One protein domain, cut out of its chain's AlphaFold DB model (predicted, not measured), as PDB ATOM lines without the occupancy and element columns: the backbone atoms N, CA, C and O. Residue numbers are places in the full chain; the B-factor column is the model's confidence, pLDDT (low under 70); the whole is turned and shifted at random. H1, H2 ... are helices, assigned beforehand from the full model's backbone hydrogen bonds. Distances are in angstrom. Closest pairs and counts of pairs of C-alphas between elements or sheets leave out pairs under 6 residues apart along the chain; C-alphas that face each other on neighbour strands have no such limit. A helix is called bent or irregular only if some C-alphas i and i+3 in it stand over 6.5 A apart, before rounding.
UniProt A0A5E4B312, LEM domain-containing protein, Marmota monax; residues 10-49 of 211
ATOM      1  N   THR A  10      95.380 188.612 161.076       95.25
ATOM      2  CA  THR A  10      94.702 187.607 161.902       95.25
ATOM      3  C   THR A  10      95.672 186.794 162.751       95.25
ATOM      4  O   THR A  10      95.397 186.544 163.924       95.25
ATOM      5  N   GLU A  11      96.815 186.402 162.187       95.44
ATOM      6  CA  GLU A  11      97.847 185.663 162.917       95.44
ATOM      7  C   GLU A  11      98.527 186.560 163.946       95.44
ATOM      8  O   GLU A  11      98.691 186.160 165.098       95.44
ATOM      9  N   LEU A  12      98.837 187.805 163.574       94.88
ATOM     10  CA  LEU A  12      99.407 188.779 164.497       94.88
ATOM     11  C   LEU A  12      98.469 189.015 165.694       94.88
ATOM     12  O   LEU A  12      98.914 189.001 166.842       94.88
ATOM     13  N   ALA A  13      97.160 189.148 165.451       94.88
ATOM     14  CA  ALA A  13      96.155 189.242 166.510       94.88
ATOM     15  C   ALA A  13      96.098 187.977 167.382       94.88
ATOM     16  O   ALA A  13      96.010 188.067 168.609       94.88
ATOM     17  N   ALA A  14      96.182 186.787 166.779       96.31
ATOM     18  CA  ALA A  14      96.213 185.529 167.522       96.31
ATOM     19  C   ALA A  14      97.426 185.453 168.464       96.31
ATOM     20  O   ALA A  14      97.264 185.078 169.628       96.31
ATOM     21  N   VAL A  15      98.602 185.890 168.008       95.25
ATOM     22  CA  VAL A  15      99.824 185.957 168.826       95.25
ATOM     23  C   VAL A  15      99.665 186.953 169.981       95.25
ATOM     24  O   VAL A  15      99.998 186.632 171.123       95.25
ATOM     25  N   LEU A  16      99.084 188.134 169.738       95.44
ATOM     26  CA  LEU A  16      98.801 189.104 170.807       95.44
ATOM     27  C   LEU A  16      97.865 188.524 171.874       95.44
ATOM     28  O   LEU A  16      98.096 188.724 173.070       95.44
ATOM     29  N   ARG A  17      96.832 187.780 171.455       95.56
ATOM     30  CA  ARG A  17      95.918 187.071 172.365       95.56
ATOM     31  C   ARG A  17      96.640 185.987 173.159       95.56
ATOM     32  O   ARG A  17      96.462 185.923 174.370       95.56
ATOM     33  N   GLN A  18      97.479 185.180 172.511       95.06
ATOM     34  CA  GLN A  18      98.275 184.130 173.163       95.06
ATOM     35  C   GLN A  18      99.197 184.701 174.246       95.06
ATOM     36  O   GLN A  18      99.409 184.092 175.295       95.06
ATOM     37  N   TYR A  19      99.745 185.882 173.993       94.50
ATOM     38  CA  TYR A  19     100.627 186.585 174.914       94.50
ATOM     39  C   TYR A  19      99.893 187.454 175.936       94.50
ATOM     40  O   TYR A  19     100.551 188.084 176.760       94.50
ATOM     41  N   ASN A  20      98.556 187.456 175.935       94.81
ATOM     42  CA  ASN A  20      97.722 188.293 176.800       94.81
ATOM     43  C   ASN A  20      98.107 189.784 176.731       94.81
ATOM     44  O   ASN A  20      98.022 190.508 177.722       94.81
ATOM     45  N   ILE A  21      98.550 190.251 175.560       93.75
ATOM     46  CA  ILE A  21      98.905 191.652 175.335       93.75
ATOM     47  C   ILE A  21      97.613 192.403 175.002       93.75
ATOM     48  O   ILE A  21      96.975 192.063 174.003       93.75
ATOM     49  N   PRO A  22      97.224 193.448 175.757       94.62
ATOM     50  CA  PRO A  22      96.073 194.266 175.401       94.62
ATOM     51  C   PRO A  22      96.276 194.900 174.021       94.62
ATOM     52  O   PRO A  22      97.278 195.594 173.779       94.62
ATOM     53  N   HIS A  23      95.332 194.638 173.122       96.19
ATOM     54  CA  HIS A  23      95.347 195.123 171.748       96.19
ATOM     55  C   HIS A  23      93.939 195.493 171.281       96.19
ATOM     56  O   HIS A  23      92.948 194.889 171.687       96.19
ATOM     57  N   GLY A  24      93.884 196.525 170.442       94.62
ATOM     58  CA  GLY A  24      92.714 196.896 169.653       94.62
ATOM     59  C   GLY A  24      92.752 196.244 168.263       94.62
ATOM     60  O   GLY A  24      93.440 195.237 168.078       94.62
ATOM     61  N   PRO A  25      92.048 196.805 167.264       94.75
ATOM     62  CA  PRO A  25      92.035 196.239 165.919       94.75
ATOM     63  C   PRO A  25      93.437 196.273 165.301       94.75
ATOM     64  O   PRO A  25      94.139 197.282 165.387       94.75
ATOM     65  N   VAL A  26      93.837 195.167 164.672       95.75
ATOM     66  CA  VAL A  26      95.097 195.076 163.931       95.75
ATOM     67  C   VAL A  26      94.854 195.612 162.525       95.75
ATOM     68  O   VAL A  26      94.261 194.953 161.678       95.75
ATOM     69  N   VAL A  27      95.265 196.858 162.311       95.50
ATOM     70  CA  VAL A  27      95.168 197.575 161.030       95.50
ATOM     71  C   VAL A  27      96.560 198.076 160.643       95.50
ATOM     72  O   VAL A  27      97.399 198.271 161.522       95.50
ATOM     73  N   GLY A  28      96.815 198.336 159.356       94.25
ATOM     74  CA  GLY A  28      98.134 198.731 158.834       94.25
ATOM     75  C   GLY A  28      98.871 199.822 159.631       94.25
ATOM     76  O   GLY A  28     100.070 199.692 159.862       94.25
ATOM     77  N   SER A  29      98.164 200.840 160.143       94.56
ATOM     78  CA  SER A  29      98.745 201.901 160.991       94.56
ATOM     79  C   SER A  29      99.257 201.403 162.350       94.56
ATOM     80  O   SER A  29     100.209 201.946 162.901       94.56
ATOM     81  N   THR A  30      98.636 200.352 162.881       94.69
ATOM     82  CA  THR A  30      98.968 199.719 164.168       94.69
ATOM     83  C   THR A  30      99.795 198.442 164.022       94.69
ATOM     84  O   THR A  30     100.339 197.962 165.015       94.69
ATOM     85  N   ARG A  31      99.937 197.897 162.805       94.62
ATOM     86  CA  ARG A  31     100.628 196.622 162.548       94.62
ATOM     87  C   ARG A  31     102.045 196.633 163.119       94.62
ATOM     88  O   ARG A  31     102.378 195.818 163.973       94.62
ATOM     89  N   LYS A  32     102.821 197.667 162.771       94.44
ATOM     90  CA  LYS A  32     104.199 197.858 163.255       94.44
ATOM     91  C   LYS A  32     104.296 198.036 164.771       94.44
ATOM     92  O   LYS A  32     105.268 197.594 165.378       94.44
ATOM     93  N   LEU A  33     103.290 198.653 165.396       94.50
ATOM     94  CA  LEU A  33     103.236 198.792 166.852       94.50
ATOM     95  C   LEU A  33     103.096 197.422 167.526       94.50
ATOM     96  O   LEU A  33     103.792 197.144 168.501       94.50
ATOM     97  N   TYR A  34     102.219 196.562 167.007       95.12
ATOM     98  CA  TYR A  34     101.994 195.235 167.574       95.12
ATOM     99  C   TYR A  34     103.141 194.262 167.309       95.12
ATOM    100  O   TYR A  34     103.524 193.548 168.235       95.12
ATOM    101  N   GLU A  35     103.746 194.290 166.117       94.75
ATOM    102  CA  GLU A  35     104.990 193.556 165.820       94.75
ATOM    103  C   GLU A  35     106.064 193.865 166.875       94.75
ATOM    104  O   GLU A  35     106.647 192.961 167.477       94.75
ATOM    105  N   LYS A  36     106.261 195.157 167.178       94.50
ATOM    106  CA  LYS A  36     107.210 195.594 168.206       94.50
ATOM    107  C   LYS A  36     106.822 195.104 169.606       94.50
ATOM    108  O   LYS A  36     107.693 194.610 170.317       94.50
ATOM    109  N   LYS A  37     105.549 195.221 170.010       94.81
ATOM    110  CA  LYS A  37     105.087 194.753 171.336       94.81
ATOM    111  C   LYS A  37     105.327 193.257 171.519       94.81
ATOM    112  O   LYS A  37     105.755 192.846 172.593       94.81
ATOM    113  N   ILE A  38     105.064 192.459 170.485       93.62
ATOM    114  CA  ILE A  38     105.320 191.019 170.511       93.62
ATOM    115  C   ILE A  38     106.816 190.752 170.673       93.62
ATOM    116  O   ILE A  38     107.201 190.019 171.582       93.62
ATOM    117  N   PHE A  39     107.649 191.378 169.841       93.50
ATOM    118  CA  PHE A  39     109.098 191.204 169.900       93.50
ATOM    119  C   PHE A  39     109.669 191.561 171.281       93.50
ATOM    120  O   PHE A  39     110.477 190.822 171.850       93.50
ATOM    121  N   GLU A  40     109.239 192.691 171.841       92.81
ATOM    122  CA  GLU A  40     109.668 193.151 173.159       92.81
ATOM    123  C   GLU A  40     109.229 192.178 174.255       92.81
ATOM    124  O   GLU A  40     110.047 191.758 175.073       92.81
ATOM    125  N   TYR A  41     107.966 191.759 174.228       93.12
ATOM    126  CA  TYR A  41     107.426 190.821 175.198       93.12
ATOM    127  C   TYR A  41     108.143 189.469 175.153       93.12
ATOM    128  O   TYR A  41     108.497 188.922 176.197       93.12
ATOM    129  N   GLU A  42     108.412 188.954 173.952       89.00
ATOM    130  CA  GLU A  42     109.151 187.712 173.731       89.00
ATOM    131  C   GLU A  42     110.605 187.817 174.214       89.00
ATOM    132  O   GLU A  42     111.140 186.890 174.828       89.00
ATOM    133  N   THR A  43     111.241 188.967 173.982       88.44
ATOM    134  CA  THR A  43     112.593 189.258 174.473       88.44
ATOM    135  C   THR A  43     112.622 189.307 175.999       88.44
ATOM    136  O   THR A  43     113.491 188.688 176.610       88.44
ATOM    137  N   GLN A  44     111.654 189.976 176.628       86.12
ATOM    138  CA  GLN A  44     111.559 190.084 178.085       86.12
ATOM    139  C   GLN A  44     111.320 188.721 178.743       86.12
ATOM    140  O   GLN A  44     112.057 188.343 179.649       86.12
ATOM    141  N   ARG A  45     110.362 187.918 178.262       81.25
ATOM    142  CA  ARG A  45     110.108 186.587 178.846       81.25
ATOM    143  C   ARG A  45     111.264 185.603 178.647       81.25
ATOM    144  O   ARG A  45     111.501 184.792 179.533       81.25
ATOM    145  N   ARG A  46     112.028 185.712 177.548       70.88
ATOM    146  CA  ARG A  46     113.274 184.944 177.353       70.88
ATOM    147  C   ARG A  46     114.379 185.348 178.335       70.88
ATOM    148  O   ARG A  46     115.247 184.539 178.640       70.88
ATOM    149  N   ARG A  47     114.358 186.589 178.833       66.19
ATOM    150  CA  ARG A  47     115.315 187.108 179.826       66.19
ATOM    151  C   ARG A  47     114.937 186.759 181.269       66.19
ATOM    152  O   ARG A  47     115.805 186.811 182.129       66.19
ATOM    153  N   LEU A  48     113.668 186.429 181.523       57.75
ATOM    154  CA  LEU A  48     113.138 186.100 182.853       57.75
ATOM    155  C   LEU A  48     113.118 184.593 183.157       57.75
ATOM    156  O   LEU A  48     112.968 184.208 184.314       57.75
ATOM    157  N   SER A  49     113.302 183.726 182.159       48.81
ATOM    158  CA  SER A  49     113.764 182.358 182.409       48.81
ATOM    159  C   SER A  49     115.175 182.408 183.013       48.81
ATOM    160  O   SER A  49     116.003 183.161 182.490       48.81
TER     161      SER A  49
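Overview. This is residues 10 to 49 of the 211 residues of the protein "LEM domain-containing protein" of Marmota monax (UniProt A0A5E4B312). A short helix, H1, packs slantwise on the middle stretch of one long helix, H2, and residues 19 to 27 fold back between them, with both helices running the same way. H2 makes the long axis, and residues 43 to 49, of which 43 to 48 belong to H2, stick out free at the far end. The printed part has 40 residues, with two named helices in the order H1, H2 and no named strand, and its class is all helix. It is only just compact, close to loose, with a radius of gyration of the C-alphas of 10.3 A, and only just elongated, with spans of 32 by 16 by 15 A.

Arrangement. H1, residues 10 to 18, and H2, residues 28 to 48, touch, with 5 pairs of C-alphas within 8 A. The closest C-alphas of the two are those of Leu 16 and Ile 38, 6.8 A apart. H2 touches H1 with residues 34 to 38 alone. Their lines stand at a steep tilt of 35.4 degrees, only just past shallow, and they run the same way. Their centres are 11.3 A apart. In H1 every O i to N i+4 pair is within hydrogen-bond range; in H2 15 of 17 are.

Along the chain. H1 begins at C-alpha 10, at (94.702, 187.607, 161.902), and measures 12.3 A from first to last C-alpha. H2 runs from C-alpha 28, at (98.134, 198.731, 158.834), to C-alpha 48, at (113.138, 186.100, 182.853), a length of 31.0 A. H2 is irregular: C-alphas 29 and 32 are 7.2 A apart.

Size, cuts and confidence. The two C-alphas farthest apart are those of Gly 28 and Ser 49, at 32.7 A. The printed part has no cut, and the link from H1 to H2, 9 residues, is short. The mean pLDDT of the printed part is 90.5, and residues 47 to 49 are under 70.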